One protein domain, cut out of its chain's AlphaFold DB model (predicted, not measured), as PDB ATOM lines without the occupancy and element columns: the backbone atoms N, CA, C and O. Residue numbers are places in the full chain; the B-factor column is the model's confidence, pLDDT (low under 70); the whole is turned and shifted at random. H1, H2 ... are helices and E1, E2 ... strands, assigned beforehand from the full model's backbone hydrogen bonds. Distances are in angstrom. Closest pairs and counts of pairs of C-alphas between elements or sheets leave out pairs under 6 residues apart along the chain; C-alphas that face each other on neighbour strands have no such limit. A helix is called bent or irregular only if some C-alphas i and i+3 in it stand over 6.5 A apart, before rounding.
ATOM      1  N   THR A  90      40.735  -8.990 -32.579       85.38
ATOM      2  CA  THR A  90      41.183  -9.751 -33.754       85.38
ATOM      3  C   THR A  90      40.213 -10.881 -34.091       85.38
ATOM      4  O   THR A  90      39.760 -10.966 -35.230       85.38
ATOM      5  N   MET A  91      39.807 -11.679 -33.101       87.69
ATOM      6  CA  MET A  91      38.819 -12.748 -33.298       87.69
ATOM      7  C   MET A  91      37.473 -12.208 -33.799       87.69
ATOM      8  O   MET A  91      36.855 -12.800 -34.683       87.69
ATOM      9  N   LEU A  92      37.008 -11.075 -33.258       83.19
ATOM     10  CA  LEU A  92      35.780 -10.422 -33.719       83.19
ATOM     11  C   LEU A  92      35.891  -9.966 -35.173       83.19
ATOM     12  O   LEU A  92      34.956 -10.171 -35.942       83.19
ATOM     13  N   LYS A  93      37.028  -9.383 -35.559       81.50
ATOM     14  CA  LYS A  93      37.291  -8.965 -36.939       81.50
ATOM     15  C   LYS A  93      37.251 -10.158 -37.892       81.50
ATOM     16  O   LYS A  93      36.534 -10.111 -38.885       81.50
ATOM     17  N   GLU A  94      37.940 -11.244 -37.553       85.81
ATOM     18  CA  GLU A  94      37.928 -12.479 -38.345       85.81
ATOM     19  C   GLU A  94      36.518 -13.066 -38.469       85.81
ATOM     20  O   GLU A  94      36.104 -13.447 -39.563       85.81
ATOM     21  N   TYR A  95      35.748 -13.085 -37.378       84.44
ATOM     22  CA  TYR A  95      34.361 -13.546 -37.395       84.44
ATOM     23  C   TYR A  95      33.468 -12.675 -38.290       84.44
ATOM     24  O   TYR A  95      32.678 -13.201 -39.078       84.44
ATOM     25  N   ILE A  96      33.602 -11.348 -38.207       81.25
ATOM     26  CA  ILE A  96      32.851 -10.416 -39.053       81.25
ATOM     27  C   ILE A  96      33.191 -10.657 -40.529       81.25
ATOM     28  O   ILE A  96      32.276 -10.865 -41.326       81.25
ATOM     29  N   SER A  97      34.474 -10.685 -40.890       80.56
ATOM     30  CA  SER A  97      34.897 -10.830 -42.287       80.56
ATOM     31  C   SER A  97      34.562 -12.216 -42.856       80.56
ATOM     32  O   SER A  97      34.083 -12.310 -43.983       80.56
ATOM     33  N   ALA A  98      34.766 -13.298 -42.093       81.44
ATOM     34  CA  ALA A  98      34.572 -14.663 -42.587       81.44
ATOM     35  C   ALA A  98      33.108 -15.125 -42.571       81.44
ATOM     36  O   ALA A  98      32.703 -15.892 -43.444       81.44
ATOM     37  N   TYR A  99      32.323 -14.702 -41.573       79.50
ATOM     38  CA  TYR A  99      30.976 -15.231 -41.351       79.50
ATOM     39  C   TYR A  99      29.879 -14.193 -41.572       79.50
ATOM     40  O   TYR A  99      28.900 -14.486 -42.251       79.50
ATOM     41  N   LEU A 100      30.016 -12.979 -41.031       82.00
ATOM     42  CA  LEU A 100      28.939 -11.985 -41.114       82.00
ATOM     43  C   LEU A 100      28.897 -11.255 -42.457       82.00
ATOM     44  O   LEU A 100      27.802 -11.002 -42.953       82.00
ATOM     45  N   SER A 101      30.044 -10.947 -43.068       82.88
ATOM     46  CA  SER A 101      30.077 -10.203 -44.335       82.88
ATOM     47  C   SER A 101      29.310 -10.896 -45.459       82.88
ATOM     48  O   SER A 101      28.440 -10.250 -46.046       82.88
ATOM     49  N   PRO A 102      29.527 -12.201 -45.729       86.31
ATOM     50  CA  PRO A 102      28.782 -12.886 -46.780       86.31
ATOM     51  C   PRO A 102      27.269 -12.877 -46.524       86.31
ATOM     52  O   PRO A 102      26.493 -12.710 -47.458       86.31
ATOM     53  N   LEU A 103      26.843 -12.989 -45.260       89.44
ATOM     54  CA  LEU A 103      25.425 -13.001 -44.883       89.44
ATOM     55  C   LEU A 103      24.772 -11.617 -45.001       89.44
ATOM     56  O   LEU A 103      23.630 -11.509 -45.448       89.44
ATOM     57  N   ILE A 104      25.483 -10.550 -44.617       88.62
ATOM     58  CA  ILE A 104      25.020  -9.163 -44.784       88.62
ATOM     59  C   ILE A 104      24.898  -8.826 -46.274       88.62
ATOM     60  O   ILE A 104      23.917  -8.204 -46.687       88.62
ATOM     61  N   GLU A 105      25.864  -9.253 -47.090       89.38
ATOM     62  CA  GLU A 105      25.823  -9.070 -48.540       89.38
ATOM     63  C   GLU A 105      24.695  -9.866 -49.195       89.38
ATOM     64  O   GLU A 105      23.962  -9.306 -50.008       89.38
ATOM     65  N   GLU A 106      24.510 -11.135 -48.820       90.88
ATOM     66  CA  GLU A 106      23.400 -11.971 -49.290       90.88
ATOM     67  C   GLU A 106      22.050 -11.308 -48.978       90.88
ATOM     68  O   GLU A 106      21.224 -11.122 -49.875       90.88
ATOM     69  N   PHE A 107      21.867 -10.844 -47.737       92.06
ATOM     70  CA  PHE A 107      20.685 -10.085 -47.328       92.06
ATOM     71  C   PHE A 107      20.470  -8.832 -48.187       92.06
ATOM     72  O   PHE A 107      19.370  -8.610 -48.703       92.06
ATOM     73  N   ALA A 108      21.509  -8.005 -48.342       92.56
ATOM     74  CA  ALA A 108      21.429  -6.758 -49.094       92.56
ATOM     75  C   ALA A 108      21.075  -7.010 -50.565       92.56
ATOM     76  O   ALA A 108      20.188  -6.350 -51.109       92.56
ATOM     77  N   ASN A 109      21.698  -8.019 -51.177       93.50
ATOM     78  CA  ASN A 109      21.428  -8.414 -52.552       93.50
ATOM     79  C   ASN A 109      19.970  -8.871 -52.720       93.50
ATOM     80  O   ASN A 109      19.323  -8.460 -53.683       93.50
ATOM     81  N   CYS A 110      19.414  -9.652 -51.787       93.31
ATOM     82  CA  CYS A 110      18.000 -10.038 -51.844       93.31
ATOM     83  C   CYS A 110      17.065  -8.822 -51.794       93.31
ATOM     84  O   CYS A 110      16.143  -8.721 -52.604       93.31
ATOM     85  N   VAL A 111      17.321  -7.875 -50.886       93.69
ATOM     86  CA  VAL A 111      16.507  -6.657 -50.737       93.69
ATOM     87  C   VAL A 111      16.544  -5.794 -52.001       93.69
ATOM     88  O   VAL A 111      15.501  -5.332 -52.470       93.69
ATOM     89  N   GLU A 112      17.725  -5.595 -52.579       95.06
ATOM     90  CA  GLU A 112      17.927  -4.761 -53.772       95.06
ATOM     91  C   GLU A 112      17.270  -5.352 -55.022       95.06
ATOM     92  O   GLU A 112      16.681  -4.620 -55.820       95.06
ATOM     93  N   HIS A 113      17.282  -6.680 -55.149       94.38
ATOM     94  CA  HIS A 113      16.640  -7.391 -56.255       94.38
ATOM     95  C   HIS A 113      15.157  -7.699 -56.007       94.38
ATOM     96  O   HIS A 113      14.508  -8.277 -56.878       94.38
ATOM     97  N   LYS A 114      14.597  -7.295 -54.854       91.88
ATOM     98  CA  LYS A 114      13.215  -7.604 -54.444       91.88
ATOM     99  C   LYS A 114      12.945  -9.120 -54.399       91.88
ATOM    100  O   LYS A 114      11.840  -9.574 -54.692       91.88
ATOM    101  N   ASN A 115      13.957  -9.899 -54.033       91.75
ATOM    102  CA  ASN A 115      13.824 -11.337 -53.848       91.75
ATOM    103  C   ASN A 115      13.260 -11.641 -52.456       91.75
ATOM    104  O   ASN A 115      13.518 -10.922 -51.487       91.75
ATOM    105  N   ASP A 116      12.499 -12.729 -52.366       89.94
ATOM    106  CA  ASP A 116      12.155 -13.322 -51.077       89.94
ATOM    107  C   ASP A 116      13.429 -13.905 -50.436       89.94
ATOM    108  O   ASP A 116      14.365 -14.306 -51.133       89.94
ATOM    109  N   ILE A 117      13.481 -13.925 -49.104       91.00
ATOM    110  CA  ILE A 117      14.579 -14.549 -48.362       91.00
ATOM    111  C   ILE A 117      14.095 -15.881 -47.809       91.00
ATOM    112  O   ILE A 117      13.263 -15.916 -46.898       91.00
ATOM    113  N   GLU A 118      14.675 -16.959 -48.325       89.94
ATOM    114  CA  GLU A 118      14.512 -18.311 -47.802       89.94
ATOM    115  C   GLU A 118      15.511 -18.507 -46.654       89.94
ATOM    116  O   GLU A 118      16.714 -18.674 -46.850       89.94
ATOM    117  N   ALA A 119      15.019 -18.438 -45.423       88.38
ATOM    118  CA  ALA A 119      15.797 -18.522 -44.190       88.38
ATOM    119  C   ALA A 119      15.962 -19.961 -43.668       88.38
ATOM    120  O   ALA A 119      16.622 -20.198 -42.653       88.38
ATOM    121  N   GLY A 120      15.382 -20.952 -44.343       86.56
ATOM    122  CA  GLY A 120      15.582 -22.353 -44.002       86.56
ATOM    123  C   GLY A 120      14.464 -23.260 -44.483       86.56
ATOM    124  O   GLY A 120      13.742 -22.961 -45.422       86.56
ATOM    125  N   ASN A 121      14.337 -24.406 -43.825       82.00
ATOM    126  CA  ASN A 121      13.369 -25.428 -44.175       82.00
ATOM    127  C   ASN A 121      12.378 -25.640 -43.026       82.00
ATOM    128  O   ASN A 121      12.728 -26.224 -41.994       82.00
ATOM    129  N   SER A 122      11.132 -25.223 -43.249       77.00
ATOM    130  CA  SER A 122      10.031 -25.358 -42.290       77.00
ATOM    131  C   SER A 122       9.672 -26.814 -41.982       77.00
ATOM    132  O   SER A 122       9.381 -27.148 -40.837       77.00
ATOM    133  N   PHE A 123       9.780 -27.718 -42.961       79.25
ATOM    134  CA  PHE A 123       9.478 -29.143 -42.779       79.25
ATOM    135  C   PHE A 123      10.463 -29.846 -41.835       79.25
ATOM    136  O   PHE A 123      10.076 -30.717 -41.059       79.25
ATOM    137  N   ARG A 124      11.747 -29.476 -41.893       80.56
ATOM    138  CA  ARG A 124      12.803 -30.044 -41.037       80.56
ATOM    139  C   ARG A 124      13.067 -29.230 -39.771       80.56
ATOM    140  O   ARG A 124      13.897 -29.639 -38.966       80.56
ATOM    141  N   GLY A 125      12.411 -28.084 -39.607       80.25
ATOM    142  CA  GLY A 125      12.600 -27.212 -38.454       80.25
ATOM    143  C   GLY A 125      13.974 -26.525 -38.395       80.25
ATOM    144  O   GLY A 125      14.382 -26.089 -37.321       80.25
ATOM    145  N   MET A 126      14.710 -26.432 -39.511       84.25
ATOM    146  CA  MET A 126      16.106 -25.962 -39.531       84.25
ATOM    147  C   MET A 126      16.258 -24.632 -40.273       84.25
ATOM    148  O   MET A 126      15.773 -24.496 -41.392       84.25
ATOM    149  N   LEU A 127      16.980 -23.681 -39.674       87.50
ATOM    150  CA  LEU A 127      17.354 -22.409 -40.305       87.50
ATOM    151  C   LEU A 127      18.724 -22.525 -40.986       87.50
ATOM    152  O   LEU A 127      19.633 -23.150 -40.431       87.50
ATOM    153  N   ASN A 128      18.881 -21.892 -42.151       90.19
ATOM    154  CA  ASN A 128      20.192 -21.692 -42.773       90.19
ATOM    155  C   ASN A 128      21.000 -20.625 -42.002       90.19
ATOM    156  O   ASN A 128      20.503 -20.021 -41.048       90.19
ATOM    157  N   ALA A 129      22.260 -20.407 -42.388       88.62
ATOM    158  CA  ALA A 129      23.123 -19.424 -41.729       88.62
ATOM    159  C   ALA A 129      22.507 -18.011 -41.753       88.62
ATOM    160  O   ALA A 129      22.428 -17.358 -40.713       88.62
ATOM    161  N   LEU A 130      21.966 -17.592 -42.904       89.00
ATOM    162  CA  LEU A 130      21.266 -16.316 -43.054       89.00
ATOM    163  C   LEU A 130      20.026 -16.222 -42.149       89.00
ATOM    164  O   LEU A 130      19.792 -15.199 -41.522       89.00
ATOM    165  N   GLY A 131      19.251 -17.287 -42.005       90.25
ATOM    166  CA  GLY A 131      18.039 -17.340 -41.196       90.25
ATOM    167  C   GLY A 131      18.322 -17.291 -39.701       90.25
ATOM    168  O   GLY A 131      17.631 -16.586 -38.963       90.25
ATOM    169  N   GLN A 132      19.368 -17.985 -39.244       89.62
ATOM    170  CA  GLN A 132      19.854 -17.865 -37.865       89.62
ATOM    171  C   GLN A 132      20.337 -16.441 -37.582       89.62
ATOM    172  O   GLN A 132      20.010 -15.872 -36.540       89.62
ATOM    173  N   PHE A 133      21.056 -15.855 -38.536       88.44
ATOM    174  CA  PHE A 133      21.532 -14.485 -38.458       88.44
ATOM    175  C   PHE A 133      20.379 -13.474 -38.398       88.44
ATOM    176  O   PHE A 133      20.305 -12.685 -37.458       88.44
ATOM    177  N   LEU A 134      19.408 -13.550 -39.313       89.12
ATOM    178  CA  LEU A 134      18.224 -12.687 -39.316       89.12
ATOM    179  C   LEU A 134      17.435 -12.802 -38.017       89.12
ATOM    180  O   LEU A 134      17.014 -11.787 -37.465       89.12
ATOM    181  N   ARG A 135      17.287 -14.013 -37.473       87.88
ATOM    182  CA  ARG A 135      16.605 -14.228 -36.194       87.88
ATOM    183  C   ARG A 135      17.223 -13.420 -35.048       87.88
ATOM    184  O   ARG A 135      16.475 -12.964 -34.189       87.88
ATOM    185  N   ALA A 136      18.542 -13.215 -35.035       86.88
ATOM    186  CA  ALA A 136      19.222 -12.442 -33.994       86.88
ATOM    187  C   ALA A 136      18.916 -10.933 -34.057       86.88
ATOM    188  O   ALA A 136      18.902 -10.266 -33.025       86.88
ATOM    189  N   PHE A 137      18.642 -10.402 -35.252       85.69
ATOM    190  CA  PHE A 137      18.351  -8.978 -35.487       85.69
ATOM    191  C   PHE A 137      16.868  -8.693 -35.740       85.69
ATOM    192  O   PHE A 137      16.496  -7.556 -36.037       85.69
ATOM    193  N   LYS A 138      16.022  -9.723 -35.652       88.75
ATOM    194  CA  LYS A 138      14.596  -9.632 -35.931       88.75
ATOM    195  C   LYS A 138      13.911  -8.787 -34.871       88.75
ATOM    196  O   LYS A 138      13.866  -9.145 -33.697       88.75
ATOM    197  N   GLU A 139      13.268  -7.724 -35.319       89.94
ATOM    198  CA  GLU A 139      12.341  -6.961 -34.501       89.94
ATOM    199  C   GLU A 139      10.921  -7.147 -35.064       89.94
ATOM    200  O   GLU A 139      10.696  -7.058 -36.274       89.94
ATOM    201  N   LEU A 140       9.954  -7.466 -34.202       86.62
ATOM    202  CA  LEU A 140       8.551  -7.629 -34.593       86.62
ATOM    203  C   LEU A 140       7.841  -6.277 -34.529       86.62
ATOM    204  O   LEU A 140       7.892  -5.599 -33.507       86.62
ATOM    205  N   ILE A 141       7.165  -5.906 -35.616       84.44
ATOM    206  CA  ILE A 141       6.313  -4.708 -35.657       84.44
ATOM    207  C   ILE A 141       4.890  -5.096 -35.248       84.44
ATOM    208  O   ILE A 141       4.291  -4.467 -34.382       84.44
ATOM    209  N   ILE A 142       4.365  -6.143 -35.885       84.88
ATOM    210  CA  ILE A 142       3.085  -6.800 -35.597       84.88
ATOM    211  C   ILE A 142       3.228  -8.292 -35.924       84.88
ATOM    212  O   ILE A 142       4.210  -8.696 -36.552       84.88
ATOM    213  N   ASP A 143       2.252  -9.113 -35.543       81.19
ATOM    214  CA  ASP A 143       2.282 -10.549 -35.828       81.19
ATOM    215  C   ASP A 143       2.480 -10.837 -37.324       81.19
ATOM    216  O   ASP A 143       1.731 -10.362 -38.179       81.19
ATOM    217  N   GLY A 144       3.519 -11.610 -37.647       83.69
ATOM    218  CA  GLY A 144       3.864 -11.972 -39.018       83.69
ATOM    219  C   GLY A 144       4.574 -10.872 -39.804       83.69
ATOM    220  O   GLY A 144       4.779 -11.045 -41.006       83.69
ATOM    221  N   VAL A 145       4.940  -9.740 -39.184       90.12
ATOM    222  CA  VAL A 145       5.667  -8.639 -39.835       90.12
ATOM    223  C   VAL A 145       6.863  -8.212 -38.993       90.12
ATOM    224  O   VAL A 145       6.728  -7.763 -37.853       90.12
ATOM    225  N   CYS A 146       8.044  -8.290 -39.593       91.62
ATOM    226  CA  CYS A 146       9.297  -7.924 -38.958       91.62
ATOM    227  C   CYS A 146      10.100  -6.935 -39.795       91.62
ATOM    228  O   CYS A 146       9.856  -6.723 -40.981       91.62
ATOM    229  N   TRP A 147      11.086  -6.327 -39.160       91.81
ATOM    230  CA  TRP A 147      12.048  -5.427 -39.785       91.81
ATOM    231  C   TRP A 147      13.432  -5.651 -39.179       91.81
ATOM    232  O   TRP A 147      13.564  -6.249 -38.108       91.81
ATOM    233  N   PHE A 148      14.461  -5.176 -39.878       88.75
ATOM    234  CA  PHE A 148      15.859  -5.379 -39.495       88.75
ATOM    235  C   PHE A 148      16.634  -4.050 -39.508       88.75
ATOM    236  O   PHE A 148      17.585  -3.891 -40.276       88.75
ATOM    237  N   PRO A 149      16.244  -3.052 -38.689       88.19
ATOM    238  CA  PRO A 149      16.801  -1.698 -38.771       88.19
ATOM    239  C   PRO A 149      18.279  -1.614 -38.368       88.19
ATOM    240  O   PRO A 149      18.968  -0.670 -38.751       88.19
ATOM    241  N   ARG A 150      18.766  -2.594 -37.599       86.62
ATOM    242  CA  ARG A 150      20.153  -2.674 -37.117       86.62
ATOM    243  C   ARG A 150      21.082  -3.450 -38.049       86.62
ATOM    244  O   ARG A 150      22.281  -3.457 -37.798       86.62
ATOM    245  N   LEU A 151      20.530  -4.113 -39.066       85.94
ATOM    246  CA  LEU A 151      21.284  -4.993 -39.947       85.94
ATOM    247  C   LEU A 151      21.876  -4.228 -41.132       85.94
ATOM    248  O   LEU A 151      23.084  -4.060 -41.222       85.94
ATOM    249  N   MET A 152      21.011  -3.749 -42.023       88.56
ATOM    250  CA  MET A 152      21.409  -3.020 -43.220       88.56
ATOM    251  C   MET A 152      20.361  -1.962 -43.539       88.56
ATOM    252  O   MET A 152      19.156  -2.211 -43.427       88.56
ATOM    253  N   ARG A 153      20.824  -0.772 -43.917       94.19
ATOM    254  CA  ARG A 153      19.978   0.385 -44.220       94.19
ATOM    255  C   ARG A 153      20.373   0.978 -45.563       94.19
ATOM    256  O   ARG A 153      21.481   0.760 -46.041       94.19
ATOM    257  N   TRP A 154      19.478   1.768 -46.142       96.12
ATOM    258  CA  TRP A 154      19.755   2.519 -47.362       96.12
ATOM    259  C   TRP A 154      19.456   3.995 -47.155       96.12
ATOM    260  O   TRP A 154      18.437   4.363 -46.565       96.12
ATOM    261  N   LYS A 155      20.353   4.844 -47.652       96.62
ATOM    262  CA  LYS A 155      20.142   6.286 -47.726       96.62
ATOM    263  C   LYS A 155      19.245   6.606 -48.916       96.62
ATOM    264  O   LYS A 155      19.564   6.242 -50.041       96.62
ATOM    265  N   THR A 156      18.147   7.309 -48.674       96.69
ATOM    266  CA  THR A 156      17.162   7.663 -49.708       96.69
ATOM    267  C   THR A 156      16.736   9.124 -49.583       96.69
ATOM    268  O   THR A 156      17.039   9.798 -48.592       96.69
ATOM    269  N   SER A 157      15.965   9.605 -50.554       95.06
ATOM    270  CA  SER A 157      15.258  10.889 -50.533       95.06
ATOM    271  C   SER A 157      14.308  11.036 -49.335       95.06
ATOM    272  O   SER A 157      13.986  12.152 -48.925       95.06
ATOM    273  N   ARG A 158      13.895   9.914 -48.734       94.25
ATOM    274  CA  ARG A 158      13.042   9.827 -47.541       94.25
ATOM    275  C   ARG A 158      13.834   9.614 -46.247       94.25
ATOM    276  O   ARG A 158      13.244   9.307 -45.213       94.25
ATOM    277  N   GLY A 159      15.158   9.775 -46.286       95.00
ATOM    278  CA  GLY A 159      16.070   9.516 -45.172       95.00
ATOM    279  C   GLY A 159      16.622   8.090 -45.175       95.00
ATOM    280  O   GLY A 159      16.649   7.419 -46.208       95.00
ATOM    281  N   GLU A 160      17.099   7.628 -44.021       96.75
ATOM    282  CA  GLU A 160      17.586   6.256 -43.864       96.75
ATOM    283  C   GLU A 160      16.419   5.294 -43.679       96.75
ATOM    284  O   GLU A 160      15.625   5.438 -42.745       96.75
ATOM    285  N   VAL A 161      16.330   4.294 -44.550       96.00
ATOM    286  CA  VAL A 161      15.257   3.301 -44.519       96.00
ATOM    287  C   VAL A 161      15.802   1.894 -44.328       96.00
ATOM    288  O   VAL A 161      16.906   1.568 -44.766       96.00
ATOM    289  N   ALA A 162      14.995   1.053 -43.689       95.44
ATOM    290  CA  ALA A 162      15.230  -0.375 -43.547       95.44
ATOM    291  C   ALA A 162      14.059  -1.170 -44.155       95.44
ATOM    292  O   ALA A 162      12.916  -0.693 -44.144       95.44
ATOM    293  N   PRO A 163      14.318  -2.373 -44.691       94.81
ATOM    294  CA  PRO A 163      13.284  -3.223 -45.262       94.81
ATOM    295  C   PRO A 163      12.379  -3.823 -44.176       94.81
ATOM    296  O   PRO A 163      12.821  -4.205 -43.089       94.81
ATOM    297  N   VAL A 164      11.096  -3.926 -44.508       94.44
ATOM    298  CA  VAL A 164      10.055  -4.564 -43.702       94.44
ATOM    299  C   VAL A 164       9.576  -5.804 -44.434       94.44
ATOM    300  O   VAL A 164       9.150  -5.730 -45.589       94.44
ATOM    301  N   PHE A 165       9.583  -6.930 -43.739       93.88
ATOM    302  CA  PHE A 165       9.219  -8.230 -44.266       93.88
ATOM    303  C   PHE A 165       7.955  -8.760 -43.609       93.88
ATOM    304  O   PHE A 165       7.667  -8.478 -42.449       93.88
ATOM    305  N   SER A 166       7.214  -9.566 -44.357       92.38
ATOM    306  CA  SER A 166       6.249 -10.489 -43.780       92.38
ATOM    307  C   SER A 166       6.927 -11.838 -43.587       92.38
ATOM    308  O   SER A 166       7.445 -12.391 -44.554       92.38
ATOM    309  N   ASP A 167       6.913 -12.329 -42.354       86.69
ATOM    310  CA  ASP A 167       7.338 -13.674 -41.978       86.69
ATOM    311  C   ASP A 167       6.099 -14.560 -41.898       86.69
ATOM    312  O   ASP A 167       5.199 -14.327 -41.079       86.69
ATOM    313  N   TYR A 168       6.015 -15.551 -42.782       72.94
ATOM    314  CA  TYR A 168       4.862 -16.437 -42.815       72.94
ATOM    315  C   TYR A 168       4.726 -17.178 -41.477       72.94
ATOM    316  O   TYR A 168       5.605 -17.926 -41.060       72.94
ATOM    317  N   ARG A 169       3.603 -16.938 -40.782       68.88
ATOM    318  CA  ARG A 169       3.265 -17.546 -39.480       68.88
ATOM    319  C   ARG A 169       4.293 -17.317 -38.358       68.88
ATOM    320  O   ARG A 169       4.229 -18.007 -37.348       68.88
ATOM    321  N   ASN A 170       5.185 -16.326 -38.487       71.12
ATOM    322  CA  ASN A 170       6.293 -16.091 -37.547       71.12
ATOM    323  C   ASN A 170       7.221 -17.311 -37.360       71.12
ATOM    324  O   ASN A 170       7.881 -17.431 -36.326       71.12
ATOM    325  N   GLU A 171       7.260 -18.223 -38.333       76.38
ATOM    326  CA  GLU A 171       8.060 -19.448 -38.249       76.38
ATOM    327  C   GLU A 171       9.539 -19.178 -38.579       76.38
ATOM    328  O   GLU A 171      10.419 -19.935 -38.170       76.38
ATOM    329  N   GLY A 172       9.825 -18.057 -39.250       80.75
ATOM    330  CA  GLY A 172      11.174 -17.574 -39.517       80.75
ATOM    331  C   GLY A 172      11.872 -18.258 -40.687       80.75
ATOM    332  O   GLY A 172      13.092 -18.147 -40.783       80.75
ATOM    333  N   TYR A 173      11.122 -18.957 -41.546       86.06
ATOM    334  CA  TYR A 173      11.657 -19.711 -42.686       86.06
ATOM    335  C   TYR A 173      11.579 -18.964 -44.015       86.06
ATOM    336  O   TYR A 173      12.448 -19.183 -44.847       86.06
ATOM    337  N   ASP A 174      10.608 -18.069 -44.194       89.06
ATOM    338  CA  ASP A 174      10.409 -17.332 -45.445       89.06
ATOM    339  C   ASP A 174      10.021 -15.884 -45.152       89.06
ATOM    340  O   ASP A 174       8.986 -15.609 -44.534       89.06
ATOM    341  N   TYR A 175      10.842 -14.947 -45.628       91.44
ATOM    342  CA  TYR A 175      10.613 -13.516 -45.468       91.44
ATOM    343  C   TYR A 175      10.341 -12.867 -46.819       91.44
ATOM    344  O   TYR A 175      11.204 -12.815 -47.694       91.44
ATOM    345  N   ARG A 176       9.146 -12.290 -46.967       92.25
ATOM    346  CA  ARG A 176       8.750 -11.553 -48.173       92.25
ATOM    347  C   ARG A 176       8.781 -10.057 -47.935       92.25
ATOM    348  O   ARG A 176       8.091  -9.574 -47.035       92.25
ATOM    349  N   LEU A 177       9.515  -9.316 -48.763       93.44
ATOM    350  CA  LEU A 177       9.572  -7.856 -48.671       93.44
ATOM    351  C   LEU A 177       8.165  -7.257 -48.850       93.44
ATOM    352  O   LEU A 177       7.428  -7.610 -49.775       93.44
ATOM    353  N   LYS A 178       7.770  -6.357 -47.946       93.62
ATOM    354  CA  LYS A 178       6.448  -5.708 -47.944       93.62
ATOM    355  C   LYS A 178       6.501  -4.198 -48.059       93.62
ATOM    356  O   LYS A 178       5.565  -3.609 -48.593       93.62
ATOM    357  N   ALA A 179       7.525  -3.574 -47.497       95.19
ATOM    358  CA  ALA A 179       7.636  -2.128 -47.422       95.19
ATOM    359  C   ALA A 179       9.054  -1.723 -47.023       95.19
ATOM    360  O   ALA A 179       9.864  -2.561 -46.630       95.19
ATOM    361  N   TYR A 180       9.292  -0.420 -47.039       95.94
ATOM    362  CA  TYR A 180      10.421   0.204 -46.364       95.94
ATOM    363  C   TYR A 180       9.909   1.056 -45.211       95.94
ATOM    364  O   TYR A 180       8.783   1.554 -45.248       95.94
ATOM    365  N   MET A 181      10.718   1.217 -44.173       96.00
ATOM    366  CA  MET A 181      10.386   2.077 -43.046       96.00
ATOM    367  C   MET A 181      11.578   2.954 -42.696       96.00
ATOM    368  O   MET A 181      12.705   2.461 -42.616       96.00
ATOM    369  N   ASN A 182      11.338   4.247 -42.487       96.56
ATOM    370  CA  ASN A 182      12.380   5.154 -42.029       96.56
ATOM    371  C   ASN A 182      12.818   4.770 -40.610       96.56
ATOM    372  O   ASN A 182      12.000   4.562 -39.713       96.56
ATOM    373  N   VAL A 183      14.128   4.669 -40.408       94.19
ATOM    374  CA  VAL A 183      14.722   4.158 -39.167       94.19
ATOM    375  C   VAL A 183      14.486   5.107 -37.992       94.19
ATOM    376  O   VAL A 183      14.312   4.641 -36.864       94.19
ATOM    377  N   VAL A 184      14.421   6.413 -38.258       93.12
ATOM    378  CA  VAL A 184      14.223   7.477 -37.266       93.12
ATOM    379  C   VAL A 184      12.739   7.789 -37.085       93.12
ATOM    380  O   VAL A 184      12.217   7.656 -35.983       93.12
ATOM    381  N   THR A 185      12.040   8.176 -38.156       95.81
ATOM    382  CA  THR A 185      10.646   8.653 -38.080       95.81
ATOM    383  C   THR A 185       9.621   7.526 -37.996       95.81
ATOM    384  O   THR A 185       8.465   7.782 -37.675       95.81
ATOM    385  N   LYS A 186      10.027   6.284 -38.293       93.62
ATOM    386  CA  LYS A 186       9.163   5.091 -38.377       93.62
ATOM    387  C   LYS A 186       8.055   5.183 -39.431       93.62
ATOM    388  O   LYS A 186       7.164   4.338 -39.480       93.62
ATOM    389  N   GLU A 187       8.124   6.177 -40.313       96.00
ATOM    390  CA  GLU A 187       7.203   6.318 -41.436       96.00
ATOM    391  C   GLU A 187       7.399   5.176 -42.438       96.00
ATOM    392  O   GLU A 187       8.531   4.801 -42.755       96.00
ATOM    393  N   LYS A 188       6.288   4.610 -42.918       95.50
ATOM    394  CA  LYS A 188       6.267   3.443 -43.801       95.50
ATOM    395  C   LYS A 188       6.011   3.859 -45.243       95.50
ATOM    396  O   LYS A 188       5.091   4.619 -45.524       95.50
ATOM    397  N   TYR A 189       6.764   3.263 -46.153       96.56
ATOM    398  CA  TYR A 189       6.740   3.550 -47.578       96.56
ATOM    399  C   TYR A 189       6.489   2.280 -48.384       96.56
ATOM    400  O   TYR A 189       6.937   1.190 -48.010       96.56
ATOM    401  N   SER A 190       5.765   2.409 -49.496       95.56
ATOM    402  CA  SER A 190       5.545   1.280 -50.399       95.56
ATOM    403  C   SER A 190       6.835   0.918 -51.131       95.56
ATOM    404  O   SER A 190       7.710   1.765 -51.331       95.56
ATOM    405  N   ILE A 191       6.944  -0.339 -51.563       94.88
ATOM    406  CA  ILE A 191       8.105  -0.812 -52.324       94.88
ATOM    407  C   ILE A 191       8.265   0.025 -53.596       94.88
ATOM    408  O   ILE A 191       9.351   0.512 -53.882       94.88
ATOM    409  N   GLU A 192       7.173   0.269 -54.318       94.69
ATOM    410  CA  GLU A 192       7.172   1.003 -55.588       94.69
ATOM    411  C   GLU A 192       7.708   2.431 -55.438       94.69
ATOM    412  O   GLU A 192       8.301   2.964 -56.370       94.69
ATOM    413  N   SER A 193       7.515   3.042 -54.265       95.06
ATOM    414  CA  SER A 193       7.927   4.422 -54.010       95.06
ATOM    415  C   SER A 193       9.424   4.594 -53.748       95.06
ATOM    416  O   SER A 193       9.933   5.689 -53.968       95.06
ATOM    417  N   ILE A 194      10.122   3.547 -53.284       94.94
ATOM    418  CA  ILE A 194      11.518   3.649 -52.826       94.94
ATOM    419  C   ILE A 194      12.465   2.659 -53.518       94.94
ATOM    420  O   ILE A 194      13.646   2.966 -53.626       94.94
ATOM    421  N   GLN A 195      12.001   1.516 -54.044       95.12
ATOM    422  CA  GLN A 195      12.874   0.448 -54.578       95.12
ATOM    423  C   GLN A 195      13.935   0.958 -55.568       95.12
ATOM    424  O   GLN A 195      15.058   0.471 -55.561       95.12
ATOM    425  N   GLY A 196      13.614   1.962 -56.394       95.38
ATOM    426  CA  GLY A 196      14.563   2.551 -57.349       95.38
ATOM    427  C   GLY A 196      15.779   3.247 -56.716       95.38
ATOM    428  O   GLY A 196      16.776   3.466 -57.406       95.38
ATOM    429  N   GLU A 197      15.714   3.582 -55.427       96.69
ATOM    430  CA  GLU A 197      16.795   4.171 -54.626       96.69
ATOM    431  C   GLU A 197      17.572   3.124 -53.804       96.69
ATOM    432  O   GLU A 197      18.643   3.425 -53.273       96.69
ATOM    433  N   ILE A 198      17.060   1.894 -53.704       96.06
ATOM    434  CA  ILE A 198      17.655   0.800 -52.925       96.06
ATOM    435  C   ILE A 198      18.710   0.111 -53.781       96.06
ATOM    436  O   ILE A 198      18.411  -0.777 -54.578       96.06
ATOM    437  N   LYS A 199      19.948   0.591 -53.660       94.56
ATOM    438  CA  LYS A 199      21.086   0.168 -54.479       94.56
ATOM    439  C   LYS A 199      22.368   0.042 -53.653       94.56
ATOM    440  O   LYS A 199      22.455   0.694 -52.604       94.56
ATOM    441  N   PRO A 200      23.378  -0.702 -54.146       92.88
ATOM    442  CA  PRO A 200      24.651  -0.870 -53.457       92.88
ATOM    443  C   PRO A 200      25.327   0.437 -53.047       92.88
ATOM    444  O   PRO A 200      25.879   0.524 -51.955       92.88
ATOM    445  N   GLU A 201      25.234   1.479 -53.875       92.25
ATOM    446  CA  GLU A 201      25.914   2.758 -53.638       92.25
ATOM    447  C   GLU A 201      25.303   3.550 -52.471       92.25
ATOM    448  O   GLU A 201      25.946   4.432 -51.907       92.25
ATOM    449  N   ASN A 202      24.065   3.223 -52.091       93.94
ATOM    450  CA  ASN A 202      23.318   3.894 -51.029       93.94
ATOM    451  C   ASN A 202      23.289   3.093 -49.719       93.94
ATOM    452  O   ASN A 202      22.597   3.484 -48.775       93.94
ATOM    453  N   ARG A 203      24.005   1.966 -49.663       92.06
ATOM    454  CA  ARG A 203      24.101   1.090 -48.493       92.06
ATOM    455  C   ARG A 203      24.692   1.822 -47.278       92.06
ATOM    456  O   ARG A 203      25.664   2.565 -47.380       92.06
ATOM    457  N   ILE A 204      24.128   1.558 -46.105       89.06
ATOM    458  CA  ILE A 204      24.624   1.981 -44.791       89.06
ATOM    459  C   ILE A 204      24.731   0.738 -43.906       89.06
ATOM    460  O   ILE A 204      23.767  -0.023 -43.789       89.06
ATOM    461  N   GLY A 205      25.869   0.584 -43.229       80.38
ATOM    462  CA  GLY A 205      26.217  -0.608 -42.455       80.38
ATOM    463  C   GLY A 205      26.995  -1.646 -43.267       80.38
ATOM    464  O   GLY A 205      26.899  -2.832 -42.971       80.38
ATOM    465  N   THR A 206      27.731  -1.224 -44.303       81.38
ATOM    466  CA  THR A 206      28.569  -2.136 -45.101       81.38
ATOM    467  C   THR A 206      29.709  -2.721 -44.265       81.38
ATOM    468  O   THR A 206      30.135  -2.116 -43.276       81.38
ATOM    469  N   LEU A 207      30.252  -3.869 -44.696       73.88
ATOM    470  CA  LEU A 207      31.468  -4.430 -44.098       73.88
ATOM    471  C   LEU A 207      32.590  -3.389 -44.065       73.88
ATOM    472  O   LEU A 207      33.213  -3.203 -43.030       73.88
ATOM    473  N   GLU A 208      32.799  -2.669 -45.165       75.44
ATOM    474  CA  GLU A 208      33.840  -1.644 -45.258       75.44
ATOM    475  C   GLU A 208      33.692  -0.568 -44.167       75.44
ATOM    476  O   GLU A 208      34.672  -0.181 -43.535       75.44
ATOM    477  N   GLN A 209      32.463  -0.130 -43.872       76.94
ATOM    478  CA  GLN A 209      32.196   0.825 -42.791       76.94
ATOM    479  C   GLN A 209      32.442   0.218 -41.401       76.94
ATOM    480  O   GLN A 209      32.927   0.911 -40.505       76.94
ATOM    481  N   LEU A 210      32.131  -1.068 -41.206       76.75
ATOM    482  CA  LEU A 210      32.434  -1.785 -39.963       76.75
ATOM    483  C   LEU A 210      33.948  -1.953 -39.767       76.75
ATOM    484  O   LEU A 210      34.455  -1.693 -38.678       76.75
ATOM    485  N   GLU A 211      34.681  -2.324 -40.818       74.44
ATOM    486  CA  GLU A 211      36.139  -2.457 -40.799       74.44
ATOM    487  C   GLU A 211      36.829  -1.115 -40.533       74.44
ATOM    488  O   GLU A 211      37.731  -1.055 -39.700       74.44
ATOM    489  N   GLN A 212      36.363  -0.024 -41.149       80.00
ATOM    490  CA  GLN A 212      36.834   1.333 -40.844       80.00
ATOM    491  C   GLN A 212      36.608   1.700 -39.370       80.00
ATOM    492  O   GLN A 212      37.484   2.293 -38.742       80.00
ATOM    493  N   GLY A 213      35.469   1.306 -38.787       79.56
ATOM    494  CA  GLY A 213      35.193   1.488 -37.360       79.56
ATOM    495  C   GLY A 213      36.158   0.713 -36.455       79.56
ATOM    496  O   GLY A 213      36.610   1.248 -35.442       79.56
ATOM    497  N   ILE A 214      36.519  -0.518 -36.833       76.06
ATOM    498  CA  ILE A 214      37.531  -1.314 -36.116       76.06
ATOM    499  C   ILE A 214      38.903  -0.638 -36.207       76.06
ATOM    500  O   ILE A 214      39.572  -0.504 -35.187       76.06
ATOM    501  N   VAL A 215      39.306  -0.161 -37.390       81.94
ATOM    502  CA  VAL A 215      40.580   0.560 -37.573       81.94
ATOM    503  C   VAL A 215      40.630   1.820 -36.705       81.94
ATOM    504  O   VAL A 215      41.624   2.047 -36.020       81.94
ATOM    505  N   ALA A 216      39.547   2.599 -36.656       83.94
ATOM    506  CA  ALA A 216      39.468   3.770 -35.786       83.94
ATOM    507  C   ALA A 216      39.613   3.393 -34.298       83.94
ATOM    508  O   ALA A 216      40.330   4.061 -33.553       83.94
ATOM    509  N   ALA A 217      38.990   2.294 -33.859       79.38
ATOM    510  CA  ALA A 217      39.151   1.797 -32.493       79.38
ATOM    511  C   ALA A 217      40.595   1.335 -32.206       79.38
ATOM    512  O   ALA A 217      41.131   1.631 -31.138       79.38
ATOM    513  N   GLU A 218      41.250   0.660 -33.157       80.69
ATOM    514  CA  GLU A 218      42.665   0.276 -33.058       80.69
ATOM    515  C   GLU A 218      43.582   1.508 -32.937       80.69
ATOM    516  O   GLU A 218      44.531   1.500 -32.148       80.69
ATOM    517  N   GLU A 219      43.303   2.585 -33.678       84.94
ATOM    518  CA  GLU A 219      44.039   3.850 -33.572       84.94
ATOM    519  C   GLU A 219      43.857   4.511 -32.204       84.94
ATOM    520  O   GLU A 219      44.850   4.909 -31.593       84.94
ATOM    521  N   MET A 220      42.630   4.549 -31.672       81.81
ATOM    522  CA  MET A 220      42.369   5.071 -30.325       81.81
ATOM    523  C   MET A 220      43.130   4.285 -29.250       81.81
ATOM    524  O   MET A 220      43.701   4.884 -28.340       81.81
ATOM    525  N   VAL A 221      43.194   2.953 -29.361       79.00
ATOM    526  CA  VAL A 221      43.991   2.115 -28.445       79.00
ATOM    527  C   VAL A 221      45.476   2.472 -28.532       79.00
ATOM    528  O   VAL A 221      46.107   2.701 -27.500       79.00
ATOM    529  N   ARG A 222      46.024   2.615 -29.746       81.62
ATOM    530  CA  ARG A 222      47.424   3.036 -29.939       81.62
ATOM    531  C   ARG A 222      47.706   4.428 -29.378       81.62
ATOM    532  O   ARG A 222      48.813   4.681 -28.907       81.62
ATOM    533  N   GLU A 223      46.761   5.357 -29.474       83.12
ATOM    534  CA  GLU A 223      46.916   6.685 -28.878       83.12
ATOM    535  C   GLU A 223      46.925   6.616 -27.354       83.12
ATOM    536  O   GLU A 223      47.833   7.185 -26.745       83.12
ATOM    537  N   MET A 224      46.005   5.856 -26.747       75.75
ATOM    538  CA  MET A 224      45.984   5.635 -25.297       75.75
ATOM    539  C   MET A 224      47.321   5.078 -24.793       75.75
ATOM    540  O   MET A 224      47.868   5.620 -23.829       75.75
TER     541      MET A 224
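AT A GLANCE: This is residues 90 to 224 of the 230 residues of an uncharacterized protein of Clostridium sp. AM42-36 (UniProt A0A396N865). A strongly twisted sheet of five strands, with H3 packed on it and H1b and H2 grazing it, makes a body from which H1a and H4 run side by side; residues 215 to 224 of H4 stick out. The printed part has 135 residues, with four named helices and five named strands in the order H1 H2 E1 E2 E3 E4 E5 H3 H4. The sheet is branched and antiparallel; the class is mixed. The whole is compact, with a radius of gyration of the C-alphas of 16.0 A and spans of 50 by 40 by 24 A.

IN THESE COORDINATES: H1, residues 90 to 112, begins at C-alpha 90, (41.183, -9.751, -33.754). By its hydrogen bonds it was assigned as one helix, but it is bent, C-alphas 98 and 101 being 6.6 A apart; its arms are H1a, residues 90 to 98, and H1b, residues 101 to 112, 16.3 A. H2 is residues 129 to 137, E1 139 to 142, E2 145 to 147, E3 153 to 156, E4 159 to 167, 25.0 A, and E5 174 to 182, 22.8 A. H3, residues 191 to 197, is irregular, C-alphas 193 and 196 being 7.7 A apart. H4, residues 207 to 224, 25.8 A, ends at (45.984, 5.635, -25.297).

HOW THE PARTS SIT: E3, E4 and E5 form a meander of two hairpins, each strand the antiparallel neighbour of the one before; N 154 and O 161 are 2.9 A apart, N 164 and O 179 2.8 A. H3 is on the sheet at a height of 8.2 A. H1b touches H2 with residues 103 to 107 alone, C-alphas 103 and 130 closest at 5.6 A. H4 touches H1a with residues 207 to 214 alone, C-alphas 97 and 207 closest at 7.5 A, at a shallow tilt of 11 degrees, opposite ways. Every O i to N i+4 pair is within hydrogen-bond range in H1a, H1b and H4, but 4 of 5 in H2 and 1 of 3 in H3, which has 2 of 4 O i to N i+3 pairs.

THE WHOLE: The printed part has no cut. The link H1 to H2, 16 residues, is long. Residue 169 has pLDDT under 70.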